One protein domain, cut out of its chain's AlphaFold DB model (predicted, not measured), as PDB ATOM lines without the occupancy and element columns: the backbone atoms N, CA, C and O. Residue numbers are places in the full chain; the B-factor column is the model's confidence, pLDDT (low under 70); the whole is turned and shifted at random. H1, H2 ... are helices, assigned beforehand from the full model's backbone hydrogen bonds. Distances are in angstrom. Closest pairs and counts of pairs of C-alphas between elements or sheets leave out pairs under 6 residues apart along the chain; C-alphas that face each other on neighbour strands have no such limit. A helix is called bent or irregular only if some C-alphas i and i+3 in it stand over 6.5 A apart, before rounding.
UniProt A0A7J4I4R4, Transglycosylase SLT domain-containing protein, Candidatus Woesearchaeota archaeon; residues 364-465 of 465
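Overview. This is residues 364 to 465 of the 465 residues of the protein "Transglycosylase SLT domain-containing protein" of Candidatus Woesearchaeota archaeon (UniProt A0A7J4I4R4). One long helix, H6, makes the longest axis; the short helices H1 to H5 form a body along its earlier part, and residues 449 to 465, of which 449 to 458 belong to H6, stick out as an arm and tail. H1 and H4 pack on H6, and H2 links H1, H3 and H4. The printed part has 102 residues with six named helices, H1 to H6 in order, and no named strand; the class is all helix. It is loose, with a radius of gyration of the C-alphas of 16.4 A and spans of 60 by 31 by 17 A.

Along the chain. H1, residues 369 to 379, begins at C-alpha 369 (14.425, 63.267, 170.278) and is 14.8 A long. H2, residues 381 to 393, is 18.5 A long. H3 is residues 401 to 405, H4 410 to 416 and H5 418 to 421. H6, residues 423 to 458, is 44.7 A long and ends at C-alpha 458 (-4.430, 74.766, 165.251). H6 is irregular, with C-alphas 429 and 432 8.8 A apart, and has a kink of 104 degrees near residue 430.

Arrangement. Helix packing is mostly crossed, with no touching pair that has a tilt at a shallow one. H1 touches H2, closest C-alphas Ser 376 and Val 384, 6.1 A, at a steep tilt of 50 degrees, opposite ways. H2 touches H3, closest C-alphas Ala 387 and Val 404, 5.4 A. H2 touches H4 with residues 382 to 387 alone, closest C-alphas Pro 383 and Ser 416, 5.3 A. H4 and H5 only just touch, with 3 pairs of C-alphas within 8 A, and only at the corner. H6 touches H4 with residues 430 to 437 alone, about perpendicular at 81 degrees, closest C-alphas Pro 410 and Leu 433, 6.1 A. H6 touches H1 with residues 440 to 447 alone, closest C-alphas Ile 374 and Val 444, 6.0 A. H2 and H6 are apart. In H1, H2, H3 and H4 every O i to N i+4 pair is within hydrogen-bond range, in H6 26 of 32; H5 is too short for such a pair.

Size, cuts and confidence. The C-alphas of Glu 423 and Ser 465, the two farthest apart, are 61.8 A apart. The printed part has no cut and no long link. Residue 458 and residues 460 to 465 have pLDDT under 70.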
ATOM      1  N   SER A 364      15.421  58.113 167.799       84.50
ATOM      2  CA  SER A 364      14.154  57.457 168.177       84.50
ATOM      3  C   SER A 364      14.116  56.922 169.608       84.50
ATOM      4  O   SER A 364      13.052  56.908 170.224       84.50
ATOM      5  N   ASP A 365      15.274  56.526 170.129       84.75
ATOM      6  CA  ASP A 365      15.413  55.867 171.428       84.75
ATOM      7  C   ASP A 365      15.424  56.863 172.601       84.75
ATOM      8  O   ASP A 365      15.408  56.459 173.762       84.75
ATOM      9  N   TYR A 366      15.434  58.168 172.312       83.50
ATOM     10  CA  TYR A 366      15.533  59.222 173.315       83.50
ATOM     11  C   TYR A 366      14.194  59.931 173.544       83.50
ATOM     12  O   TYR A 366      13.380  60.138 172.634       83.50
ATOM     13  N   ALA A 367      13.964  60.361 174.786       81.50
ATOM     14  CA  ALA A 367      12.801  61.182 175.117       81.50
ATOM     15  C   ALA A 367      12.908  62.571 174.465       81.50
ATOM     16  O   ALA A 367      11.949  63.015 173.838       81.50
ATOM     17  N   ALA A 368      14.095  63.187 174.514       83.75
ATOM     18  CA  ALA A 368      14.400  64.507 173.943       83.75
ATOM     19  C   ALA A 368      14.699  64.481 172.424       83.75
ATOM     20  O   ALA A 368      15.460  65.287 171.885       83.75
ATOM     21  N   ARG A 369      14.140  63.504 171.702       87.44
ATOM     22  CA  ARG A 369      14.425  63.267 170.278       87.44
ATOM     23  C   ARG A 369      13.987  64.402 169.352       87.44
ATOM     24  O   ARG A 369      14.607  64.586 168.309       87.44
ATOM     25  N   ASN A 370      12.956  65.163 169.724       85.06
ATOM     26  CA  ASN A 370      12.532  66.340 168.960       85.06
ATOM     27  C   ASN A 370      13.589  67.440 169.053       85.06
ATOM     28  O   ASN A 370      14.022  67.969 168.036       85.06
ATOM     29  N   GLU A 371      14.057  67.729 170.261       90.69
ATOM     30  CA  GLU A 371      15.082  68.722 170.547       90.69
ATOM     31  C   GLU A 371      16.393  68.362 169.846       90.69
ATOM     32  O   GLU A 371      16.987  69.199 169.169       90.69
ATOM     33  N   PHE A 372      16.798  67.090 169.899       94.06
ATOM     34  CA  PHE A 372      17.978  66.605 169.178       94.06
ATOM     35  C   PHE A 372      17.815  66.719 167.661       94.06
ATOM     36  O   PHE A 372      18.767  67.076 166.960       94.06
ATOM     37  N   ALA A 373      16.617  66.455 167.139       93.88
ATOM     38  CA  ALA A 373      16.333  66.587 165.717       93.88
ATOM     39  C   ALA A 373      16.343  68.047 165.242       93.88
ATOM     40  O   ALA A 373      16.888  68.328 164.172       93.88
ATOM     41  N   ILE A 374      15.796  68.967 166.044       95.38
ATOM     42  CA  ILE A 374      15.833  70.415 165.803       95.38
ATOM     43  C   ILE A 374      17.281  70.911 165.854       95.38
ATOM     44  O   ILE A 374      17.751  71.535 164.907       95.38
ATOM     45  N   ALA A 375      18.035  70.560 166.897       95.94
ATOM     46  CA  ALA A 375      19.448  70.915 167.003       95.94
ATOM     47  C   ALA A 375      20.254  70.400 165.798       95.94
ATOM     48  O   ALA A 375      21.082  71.113 165.233       95.94
ATOM     49  N   SER A 376      19.958  69.176 165.349       96.19
ATOM     50  CA  SER A 376      20.598  68.565 164.180       96.19
ATOM     51  C   SER A 376      20.232  69.245 162.864       96.19
ATOM     52  O   SER A 376      21.013  69.171 161.918       96.19
ATOM     53  N   TYR A 377      19.074  69.905 162.784       95.19
ATOM     54  CA  TYR A 377      18.690  70.704 161.621       95.19
ATOM     55  C   TYR A 377      19.635  71.905 161.452       95.19
ATOM     56  O   TYR A 377      20.103  72.173 160.350       95.19
ATOM     57  N   ASN A 378      20.002  72.562 162.558       91.94
ATOM     58  CA  ASN A 378      20.854  73.754 162.548       91.94
ATOM     59  C   ASN A 378      22.365  73.454 162.566       91.94
ATOM     60  O   ASN A 378      23.147  74.149 161.909       91.94
ATOM     61  N   ALA A 379      22.790  72.456 163.343       90.31
ATOM     62  CA  ALA A 379      24.200  72.135 163.592       90.31
ATOM     63  C   ALA A 379      24.688  70.869 162.863       90.31
ATOM     64  O   ALA A 379      25.878  70.548 162.891       90.31
ATOM     65  N   GLY A 380      23.794  70.137 162.200       91.06
ATOM     66  CA  GLY A 380      24.077  68.799 161.687       91.06
ATOM     67  C   GLY A 380      23.991  67.728 162.781       91.06
ATOM     68  O   GLY A 380      24.188  67.984 163.967       91.06
ATOM     69  N   SER A 381      23.702  66.489 162.379       91.88
ATOM     70  CA  SER A 381      23.459  65.389 163.328       91.88
ATOM     71  C   SER A 381      24.721  64.832 163.994       91.88
ATOM     72  O   SER A 381      24.639  64.271 165.084       91.88
ATOM     73  N   ALA A 382      25.893  64.987 163.372       92.94
ATOM     74  CA  ALA A 382      27.156  64.482 163.910       92.94
ATOM     75  C   ALA A 382      27.547  65.117 165.263       92.94
ATOM     76  O   ALA A 382      27.767  64.350 166.204       92.94
ATOM     77  N   PRO A 383      27.599  66.457 165.420       94.75
ATOM     78  CA  PRO A 383      27.915  67.058 166.715       94.75
ATOM     79  C   PRO A 383      26.850  66.752 167.776       94.75
ATOM     80  O   PRO A 383      27.197  66.485 168.920       94.75
ATOM     81  N   VAL A 384      25.564  66.695 167.410       96.69
ATOM     82  CA  VAL A 384      24.498  66.328 168.362       96.69
ATOM     83  C   VAL A 384      24.674  64.896 168.864       96.69
ATOM     84  O   VAL A 384      24.626  64.664 170.068       96.69
ATOM     85  N   ARG A 385      24.961  63.935 167.977       95.75
ATOM     86  CA  ARG A 385      25.209  62.539 168.369       95.75
ATOM     87  C   ARG A 385      26.419  62.405 169.294       95.75
ATOM     88  O   ARG A 385      26.327  61.707 170.295       95.75
ATOM     89  N   LEU A 386      27.527  63.084 168.989       95.81
ATOM     90  CA  LEU A 386      28.711  63.066 169.856       95.81
ATOM     91  C   LEU A 386      28.417  63.673 171.235       95.81
ATOM     92  O   LEU A 386      28.916  63.171 172.237       95.81
ATOM     93  N   ALA A 387      27.595  64.722 171.301       96.38
ATOM     94  CA  ALA A 387      27.185  65.328 172.566       96.38
ATOM     95  C   ALA A 387      26.249  64.411 173.376       96.38
ATOM     96  O   ALA A 387      26.406  64.301 174.591       96.38
ATOM     97  N   VAL A 388      25.333  63.694 172.712       95.50
ATOM     98  CA  VAL A 388      24.514  62.637 173.337       95.50
ATOM     99  C   VAL A 388      25.410  61.535 173.907       95.50
ATOM    100  O   VAL A 388      25.247  61.152 175.061       95.50
ATOM    101  N   GLU A 389      26.386  61.053 173.138       94.19
ATOM    102  CA  GLU A 389      27.342  60.031 173.589       94.19
ATOM    103  C   GLU A 389      28.168  60.503 174.791       94.19
ATOM    104  O   GLU A 389      28.325  59.752 175.752       94.19
ATOM    105  N   ALA A 390      28.637  61.753 174.777       94.56
ATOM    106  CA  ALA A 390      29.353  62.348 175.901       94.56
ATOM    107  C   ALA A 390      28.478  62.435 177.163       94.56
ATOM    108  O   ALA A 390      28.945  62.115 178.251       94.56
ATOM    109  N   ALA A 391      27.196  62.798 177.032       93.31
ATOM    110  CA  ALA A 391      26.269  62.813 178.163       93.31
ATOM    111  C   ALA A 391      26.017  61.399 178.722       93.31
ATOM    112  O   ALA A 391      25.965  61.212 179.936       93.31
ATOM    113  N   LYS A 392      25.933  60.381 177.853       90.94
ATOM    114  CA  LYS A 392      25.779  58.979 178.278       90.94
ATOM    115  C   LYS A 392      26.994  58.443 179.032       90.94
ATOM    116  O   LYS A 392      26.828  57.655 179.957       90.94
ATOM    117  N   GLN A 393      28.206  58.870 178.670       89.94
ATOM    118  CA  GLN A 393      29.436  58.471 179.370       89.94
ATOM    119  C   GLN A 393      29.479  58.946 180.831       89.94
ATOM    120  O   GLN A 393      30.221  58.381 181.629       89.94
ATOM    121  N   GLU A 394      28.646  59.919 181.203       89.62
ATOM    122  CA  GLU A 394      28.468  60.376 182.585       89.62
ATOM    123  C   GLU A 394      27.363  59.614 183.340       89.62
ATOM    124  O   GLU A 394      26.935  60.034 184.411       89.62
ATOM    125  N   GLY A 395      26.893  58.485 182.795       84.94
ATOM    126  CA  GLY A 395      25.887  57.628 183.429       84.94
ATOM    127  C   GLY A 395      24.440  58.071 183.200       84.94
ATOM    128  O   GLY A 395      23.551  57.652 183.937       84.94
ATOM    129  N   VAL A 396      24.181  58.921 182.198       84.06
ATOM    130  CA  VAL A 396      22.828  59.386 181.855       84.06
ATOM    131  C   VAL A 396      22.279  58.602 180.662       84.06
ATOM    132  O   VAL A 396      22.595  58.910 179.517       84.06
ATOM    133  N   ASP A 397      21.418  57.611 180.903       82.44
ATOM    134  CA  ASP A 397      20.910  56.728 179.838       82.44
ATOM    135  C   ASP A 397      19.998  57.430 178.816       82.44
ATOM    136  O   ASP A 397      20.041  57.117 177.622       82.44
ATOM    137  N   ASN A 398      19.196  58.401 179.265       87.12
ATOM    138  CA  ASN A 398      18.264  59.163 178.431       87.12
ATOM    139  C   ASN A 398      18.438  60.669 178.692       87.12
ATOM    140  O   ASN A 398      17.673  61.251 179.466       87.12
ATOM    141  N   PRO A 399      19.485  61.294 178.122       87.38
ATOM    142  CA  PRO A 399      19.828  62.670 178.443       87.38
ATOM    143  C   PRO A 399      18.770  63.652 177.932       87.38
ATOM    144  O   PRO A 399      18.173  63.470 176.870       87.38
ATOM    145  N   THR A 400      18.547  64.722 178.691       88.94
ATOM    146  CA  THR A 400      17.704  65.850 178.281       88.94
ATOM    147  C   THR A 400      18.437  66.749 177.284       88.94
ATOM    148  O   THR A 400      19.663  66.691 177.158       88.94
ATOM    149  N   TRP A 401      17.706  67.645 176.607       89.88
ATOM    150  CA  TRP A 401      18.326  68.663 175.755       89.88
ATOM    151  C   TRP A 401      19.378  69.492 176.494       89.88
ATOM    152  O   TRP A 401      20.485  69.638 175.992       89.88
ATOM    153  N   SER A 402      19.079  69.959 177.710       88.25
ATOM    154  CA  SER A 402      20.018  70.751 178.513       88.25
ATOM    155  C   SER A 402      21.310  69.980 178.819       88.25
ATOM    156  O   SER A 402      22.406  70.521 178.661       88.25
ATOM    157  N   GLN A 403      21.202  68.691 179.163       89.81
ATOM    158  CA  GLN A 403      22.367  67.838 179.423       89.81
ATOM    159  C   GLN A 403      23.222  67.626 178.172       89.81
ATOM    160  O   GLN A 403      24.445  67.669 178.265       89.81
ATOM    161  N   VAL A 404      22.603  67.436 177.003       93.50
ATOM    162  CA  VAL A 404      23.325  67.308 175.726       93.50
ATOM    163  C   VAL A 404      23.953  68.633 175.310       93.50
ATOM    164  O   VAL A 404      25.126  68.664 174.944       93.50
ATOM    165  N   TYR A 405      23.211  69.735 175.407       93.38
ATOM    166  CA  TYR A 405      23.690  71.076 175.089       93.38
ATOM    167  C   TYR A 405      24.909  71.457 175.938       93.38
ATOM    168  O   TYR A 405      25.889  71.974 175.406       93.38
ATOM    169  N   ALA A 406      24.921  71.091 177.224       92.88
ATOM    170  CA  ALA A 406      26.064  71.301 178.112       92.88
ATOM    171  C   ALA A 406      27.346  70.559 177.677       92.88
ATOM    172  O   ALA A 406      28.435  70.919 178.120       92.88
ATOM    173  N   LYS A 407      27.250  69.536 176.812       95.44
ATOM    174  CA  LYS A 407      28.413  68.824 176.243       95.44
ATOM    175  C   LYS A 407      28.904  69.408 174.927       95.44
ATOM    176  O   LYS A 407      29.940  68.981 174.422       95.44
ATOM    177  N   MET A 408      28.181  70.356 174.343       94.25
ATOM    178  CA  MET A 408      28.530  70.920 173.048       94.25
ATOM    179  C   MET A 408      29.668  71.928 173.195       94.25
ATOM    180  O   MET A 408      29.457  73.074 173.576       94.25
ATOM    181  N   THR A 409      30.887  71.500 172.864       95.06
ATOM    182  CA  THR A 409      32.085  72.352 172.877       95.06
ATOM    183  C   THR A 409      32.664  72.541 171.470       95.06
ATOM    184  O   THR A 409      32.378  71.736 170.572       95.06
ATOM    185  N   PRO A 410      33.495  73.579 171.240       95.00
ATOM    186  CA  PRO A 410      34.215  73.745 169.978       95.00
ATOM    187  C   PRO A 410      34.996  72.492 169.553       95.00
ATOM    188  O   PRO A 410      34.939  72.091 168.392       95.00
ATOM    189  N   GLU A 411      35.655  71.824 170.499       94.25
ATOM    190  CA  GLU A 411      36.468  70.628 170.258       94.25
ATOM    191  C   GLU A 411      35.594  69.453 169.801       94.25
ATOM    192  O   GLU A 411      35.956  68.703 168.890       94.25
ATOM    193  N   LEU A 412      34.405  69.305 170.393       95.00
ATOM    194  CA  LEU A 412      33.435  68.292 169.985       95.00
ATOM    195  C   LEU A 412      32.928  68.548 168.558       95.00
ATOM    196  O   LEU A 412      32.853  67.619 167.751       95.00
ATOM    197  N   PHE A 413      32.631  69.804 168.218       93.81
ATOM    198  CA  PHE A 413      32.222  70.183 166.864       93.81
ATOM    199  C   PHE A 413      33.328  69.916 165.837       93.81
ATOM    200  O   PHE A 413      33.057  69.316 164.798       93.81
ATOM    201  N   GLN A 414      34.575  70.268 166.141       93.75
ATOM    202  CA  GLN A 414      35.730  70.014 165.271       93.75
ATOM    203  C   GLN A 414      35.974  68.520 165.033       93.75
ATOM    204  O   GLN A 414      36.284  68.110 163.916       93.75
ATOM    205  N   ARG A 415      35.755  67.677 166.051       93.38
ATOM    206  CA  ARG A 415      35.788  66.212 165.898       93.38
ATOM    207  C   ARG A 415      34.672  65.673 165.001       93.38
ATOM    208  O   ARG A 415      34.825  64.599 164.427       93.38
ATOM    209  N   SER A 416      33.545  66.379 164.907       90.06
ATOM    210  CA  SER A 416      32.371  65.919 164.158       90.06
ATOM    211  C   SER A 416      32.496  66.105 162.642       90.06
ATOM    212  O   SER A 416      31.916  65.326 161.886       90.06
ATOM    213  N   SER A 417      33.215  67.139 162.192       87.06
ATOM    214  CA  SER A 417      33.376  67.469 160.776       87.06
ATOM    215  C   SER A 417      34.546  68.425 160.558       87.06
ATOM    216  O   SER A 417      34.698  69.405 161.290       87.06
ATOM    217  N   SER A 418      35.296  68.213 159.473       85.69
ATOM    218  CA  SER A 418      36.363  69.122 159.035       85.69
ATOM    219  C   SER A 418      35.857  70.527 158.701       85.69
ATOM    220  O   SER A 418      36.625  71.483 158.788       85.69
ATOM    221  N   THR A 419      34.563  70.694 158.392       83.94
ATOM    222  CA  THR A 419      33.944  72.015 158.205       83.94
ATOM    223  C   THR A 419      34.134  72.904 159.434       83.94
ATOM    224  O   THR A 419      34.474  74.078 159.287       83.94
ATOM    225  N   TYR A 420      33.980  72.350 160.640       86.44
ATOM    226  CA  TYR A 420      34.126  73.094 161.896       86.44
ATOM    227  C   TYR A 420      35.583  73.370 162.280       86.44
ATOM    228  O   TYR A 420      35.838  74.169 163.179       86.44
ATOM    229  N   SER A 421      36.528  72.764 161.562       88.62
ATOM    230  CA  SER A 421      37.965  73.032 161.671       88.62
ATOM    231  C   SER A 421      38.460  74.054 160.641       88.62
ATOM    232  O   SER A 421      39.651  74.355 160.607       88.62
ATOM    233  N   SER A 422      37.574  74.593 159.793       84.12
ATOM    234  CA  SER A 422      37.936  75.638 158.828       84.12
ATOM    235  C   SER A 422      38.342  76.942 159.519       84.12
ATOM    236  O   SER A 422      37.860  77.252 160.609       84.12
ATOM    237  N   GLU A 423      39.180  77.740 158.847       85.75
ATOM    238  CA  GLU A 423      39.653  79.042 159.346       85.75
ATOM    239  C   GLU A 423      38.496  79.942 159.804       85.75
ATOM    240  O   GLU A 423      38.587  80.591 160.841       85.75
ATOM    241  N   TYR A 424      37.366  79.917 159.090       81.06
ATOM    242  CA  TYR A 424      36.169  80.669 159.464       81.06
ATOM    243  C   TYR A 424      35.689  80.355 160.889       81.06
ATOM    244  O   TYR A 424      35.359  81.271 161.643       81.06
ATOM    245  N   PHE A 425      35.643  79.075 161.269       84.44
ATOM    246  CA  PHE A 425      35.175  78.660 162.591       84.44
ATOM    247  C   PHE A 425      36.260  78.748 163.663       84.44
ATOM    248  O   PHE A 425      35.915  78.981 164.822       84.44
ATOM    249  N   THR A 426      37.536  78.588 163.296       87.88
ATOM    250  CA  THR A 426      38.666  78.527 164.239       87.88
ATOM    251  C   THR A 426      39.340  79.873 164.508       87.88
ATOM    252  O   THR A 426      40.049  80.013 165.511       87.88
ATOM    253  N   LYS A 427      39.079  80.894 163.681       85.06
ATOM    254  CA  LYS A 427      39.583  82.263 163.869       85.06
ATOM    255  C   LYS A 427      39.242  82.821 165.255       85.06
ATOM    256  O   LYS A 427      38.215  82.487 165.850       85.06
ATOM    257  N   ASN A 428      40.125  83.691 165.757       87.62
ATOM    258  CA  ASN A 428      40.013  84.341 167.065       87.62
ATOM    259  C   ASN A 428      39.744  83.328 168.187       87.62
ATOM    260  O   ASN A 428      38.849  83.511 169.011       87.62
ATOM    261  N   ASN A 429      40.514  82.233 168.195       89.94
ATOM    262  CA  ASN A 429      40.365  81.149 169.158       89.94
ATOM    263  C   ASN A 429      38.932  80.585 169.150       89.94
ATOM    264  O   ASN A 429      38.273  80.614 170.176       89.94
ATOM    265  N   ASN A 430      38.424  80.089 168.020       90.25
ATOM    266  CA  ASN A 430      37.083  79.494 167.891       90.25
ATOM    267  C   ASN A 430      35.886  80.446 168.141       90.25
ATOM    268  O   ASN A 430      34.813  79.987 168.539       90.25
ATOM    269  N   GLU A 431      36.025  81.761 167.939       89.50
ATOM    270  CA  GLU A 431      34.972  82.744 168.266       89.50
ATOM    271  C   GLU A 431      33.640  82.451 167.551       89.50
ATOM    272  O   GLU A 431      32.586  82.374 168.187       89.50
ATOM    273  N   ASN A 432      33.681  82.228 166.234       84.50
ATOM    274  CA  ASN A 432      32.486  81.950 165.433       84.50
ATOM    275  C   ASN A 432      31.840  80.612 165.803       84.50
ATOM    276  O   ASN A 432      30.614  80.496 165.821       84.50
ATOM    277  N   LEU A 433      32.652  79.609 166.147       89.12
ATOM    278  CA  LEU A 433      32.142  78.321 166.598       89.12
ATOM    279  C   LEU A 433      31.457  78.436 167.966       89.12
ATOM    280  O   LEU A 433      30.373  77.888 168.145       89.12
ATOM    281  N   ARG A 434      32.013  79.224 168.900       91.31
ATOM    282  CA  ARG A 434      31.345  79.520 170.178       91.31
ATOM    283  C   ARG A 434      30.028  80.266 169.975       91.31
ATOM    284  O   ARG A 434      29.050  79.899 170.615       91.31
ATOM    285  N   LYS A 435      29.963  81.245 169.064       88.56
ATOM    286  CA  LYS A 435      28.703  81.935 168.715       88.56
ATOM    287  C   LYS A 435      27.662  80.969 168.140       88.56
ATOM    288  O   LYS A 435      26.506  81.004 168.553       88.56
ATOM    289  N   LYS A 436      28.072  80.073 167.233       87.94
ATOM    290  CA  LYS A 436      27.204  79.030 166.655       87.94
ATOM    291  C   LYS A 436      26.646  78.097 167.731       87.94
ATOM    292  O   LYS A 436      25.451  77.826 167.723       87.94
ATOM    293  N   ILE A 437      27.495  77.639 168.653       91.94
ATOM    294  CA  ILE A 437      27.087  76.789 169.779       91.94
ATOM    295  C   ILE A 437      26.138  77.559 170.702       91.94
ATOM    296  O   ILE A 437      25.042  77.078 170.963       91.94
ATOM    297  N   ALA A 438      26.502  78.773 171.121       89.00
ATOM    298  CA  ALA A 438      25.695  79.599 172.019       89.00
ATOM    299  C   ALA A 438      24.296  79.913 171.459       89.00
ATOM    300  O   ALA A 438      23.338  80.025 172.218       89.00
ATOM    301  N   GLY A 439      24.162  80.030 170.134       86.81
ATOM    302  CA  GLY A 439      22.874  80.234 169.469       86.81
ATOM    303  C   GLY A 439      21.995  78.982 169.376       86.81
ATOM    304  O   GLY A 439      20.798  79.106 169.123       86.81
ATOM    305  N   LEU A 440      22.546  77.782 169.580       89.75
ATOM    306  CA  LEU A 440      21.825  76.529 169.355       89.75
ATOM    307  C   LEU A 440      20.791  76.231 170.448       89.75
ATOM    308  O   LEU A 440      19.699  75.763 170.131       89.75
ATOM    309  N   GLY A 441      21.110  76.532 171.711       85.75
ATOM    310  CA  GLY A 441      20.170  76.416 172.833       85.75
ATOM    311  C   GLY A 441      18.893  77.230 172.585       85.75
ATOM    312  O   GLY A 441      17.826  76.630 172.426       85.75
ATOM    313  N   PRO A 442      19.008  78.564 172.426       85.81
ATOM    314  CA  PRO A 442      17.872  79.429 172.118       85.81
ATOM    315  C   PRO A 442      17.128  79.037 170.839       85.81
ATOM    316  O   PRO A 442      15.909  79.133 170.786       85.81
ATOM    317  N   TYR A 443      17.830  78.574 169.801       88.69
ATOM    318  CA  TYR A 443      17.196  78.122 168.559       88.69
ATOM    319  C   TYR A 443      16.217  76.957 168.793       88.69
ATOM    320  O   TYR A 443      15.082  77.003 168.311       88.69
ATOM    321  N   VAL A 444      16.620  75.943 169.568       90.12
ATOM    322  CA  VAL A 444      15.749  74.803 169.908       90.12
ATOM    323  C   VAL A 444      14.557  75.262 170.747       90.12
ATOM    324  O   VAL A 444      13.415  74.924 170.432       90.12
ATOM    325  N   GLU A 445      14.807  76.068 171.779       84.88
ATOM    326  CA  GLU A 445      13.764  76.582 172.674       84.88
ATOM    327  C   GLU A 445      12.742  77.446 171.929       84.88
ATOM    328  O   GLU A 445      11.534  77.278 172.106       84.88
ATOM    329  N   HIS A 446      13.207  78.322 171.037       85.81
ATOM    330  CA  HIS A 446      12.347  79.157 170.207       85.81
ATOM    331  C   HIS A 446      11.435  78.320 169.311       85.81
ATOM    332  O   HIS A 446      10.229  78.554 169.301       85.81
ATOM    333  N   ILE A 447      11.968  77.325 168.595       92.12
ATOM    334  CA  ILE A 447      11.149  76.457 167.734       92.12
ATOM    335  C   ILE A 447      10.095  75.718 168.549       92.12
ATOM    336  O   ILE A 447       8.937  75.674 168.135       92.12
ATOM    337  N   MET A 448      10.463  75.178 169.712       86.38
ATOM    338  CA  MET A 448       9.511  74.497 170.589       86.38
ATOM    339  C   MET A 448       8.429  75.457 171.100       86.38
ATOM    340  O   MET A 448       7.249  75.106 171.095       86.38
ATOM    341  N   ASN A 449       8.793  76.691 171.456       84.12
ATOM    342  CA  ASN A 449       7.837  77.715 171.869       84.12
ATOM    343  C   ASN A 449       6.870  78.091 170.731       84.12
ATOM    344  O   ASN A 449       5.654  78.094 170.918       84.12
ATOM    345  N   TYR A 450       7.385  78.336 169.522       88.31
ATOM    346  CA  TYR A 450       6.556  78.635 168.352       88.31
ATOM    347  C   TYR A 450       5.682  77.452 167.942       88.31
ATOM    348  O   TYR A 450       4.539  77.654 167.540       88.31
ATOM    349  N   ALA A 451       6.176  76.222 168.084       85.56
ATOM    350  CA  ALA A 451       5.395  75.018 167.839       85.56
ATOM    351  C   ALA A 451       4.250  74.874 168.849       85.56
ATOM    352  O   ALA A 451       3.125  74.572 168.460       85.56
ATOM    353  N   ASN A 452       4.494  75.145 170.131       80.00
ATOM    354  CA  ASN A 452       3.445  75.149 171.150       80.00
ATOM    355  C   ASN A 452       2.407  76.248 170.889       80.00
ATOM    356  O   ASN A 452       1.206  76.006 170.993       80.00
ATOM    357  N   TYR A 453       2.843  77.435 170.472       82.12
ATOM    358  CA  TYR A 453       1.924  78.505 170.102       82.12
ATOM    359  C   TYR A 453       1.099  78.165 168.850       82.12
ATOM    360  O   TYR A 453      -0.122  78.307 168.837       82.12
ATOM    361  N   ALA A 454       1.737  77.626 167.807       78.25
ATOM    362  CA  ALA A 454       1.046  77.138 166.617       78.25
ATOM    363  C   ALA A 454       0.065  76.007 166.960       78.25
ATOM    364  O   ALA A 454      -1.014  75.933 166.373       78.25
ATOM    365  N   HIS A 455       0.393  75.154 167.935       79.00
ATOM    366  CA  HIS A 455      -0.529  74.146 168.449       79.00
ATOM    367  C   HIS A 455      -1.785  74.793 169.036       79.00
ATOM    368  O   HIS A 455      -2.882  74.387 168.679       79.00
ATOM    369  N   GLN A 456      -1.656  75.832 169.859       77.94
ATOM    370  CA  GLN A 456      -2.817  76.532 170.416       77.94
ATOM    371  C   GLN A 456      -3.712  77.146 169.328       77.94
ATOM    372  O   GLN A 456      -4.928  77.158 169.475       77.94
ATOM    373  N   ILE A 457      -3.141  77.602 168.208       74.38
ATOM    374  CA  ILE A 457      -3.927  78.129 167.079       74.38
ATOM    375  C   ILE A 457      -4.619  77.000 166.299       74.38
ATOM    376  O   ILE A 457      -5.789  77.108 165.940       74.38
ATOM    377  N   LEU A 458      -3.906  75.907 166.015       66.44
ATOM    378  CA  LEU A 458      -4.430  74.766 165.251       66.44
ATOM    379  C   LEU A 458      -5.399  73.892 166.068       66.44
ATOM    380  O   LEU A 458      -6.228  73.153 165.514       66.44
ATOM    381  N   TYR A 459      -5.258  73.936 167.389       75.31
ATOM    382  CA  TYR A 459      -5.958  73.129 168.380       75.31
ATOM    383  C   TYR A 459      -6.318  73.996 169.601       75.31
ATOM    384  O   TYR A 459      -5.811  73.750 170.695       75.31
ATOM    385  N   PRO A 460      -7.178  75.020 169.430       61.22
ATOM    386  CA  PRO A 460      -7.570  75.881 170.538       61.22
ATOM    387  C   PRO A 460      -8.250  75.055 171.642       61.22
ATOM    388  O   PRO A 460      -9.025  74.147 171.315       61.22
ATOM    389  N   PRO A 461      -7.953  75.329 172.929       46.34
ATOM    390  CA  PRO A 461      -8.616  74.657 174.040       46.34
ATOM    391  C   PRO A 461     -10.121  74.937 173.999       46.34
ATOM    392  O   PRO A 461     -10.551  76.013 173.579       46.34
ATOM    393  N   GLU A 462     -10.922  73.958 174.421       45.09
ATOM    394  CA  GLU A 462     -12.369  74.147 174.517       45.09
ATOM    395  C   GLU A 462     -12.681  75.278 175.512       45.09
ATOM    396  O   GLU A 462     -12.012  75.382 176.547       45.09
ATOM    397  N   PRO A 463     -13.668  76.143 175.225       41.56
ATOM    398  CA  PRO A 463     -14.121  77.119 176.201       41.56
ATOM    399  C   PRO A 463     -14.632  76.374 177.439       41.56
ATOM    400  O   PRO A 463     -15.470  75.480 177.329       41.56
ATOM    401  N   VAL A 464     -14.098  76.727 178.611       40.66
ATOM    402  CA  VAL A 464     -14.577  76.201 179.893       40.66
ATOM    403  C   VAL A 464     -16.025  76.666 180.058       40.66
ATOM    404  O   VAL A 464     -16.282  77.869 180.061       40.66
ATOM    405  N   SER A 465     -16.948  75.702 180.100       37.44
ATOM    406  CA  SER A 465     -18.396  75.904 180.240       37.44
ATOM    407  C   SER A 465     -18.791  76.409 181.616       37.44
ATOM    408  O   SER A 465     -18.268  75.812 182.590       37.44
TER     409      SER A 465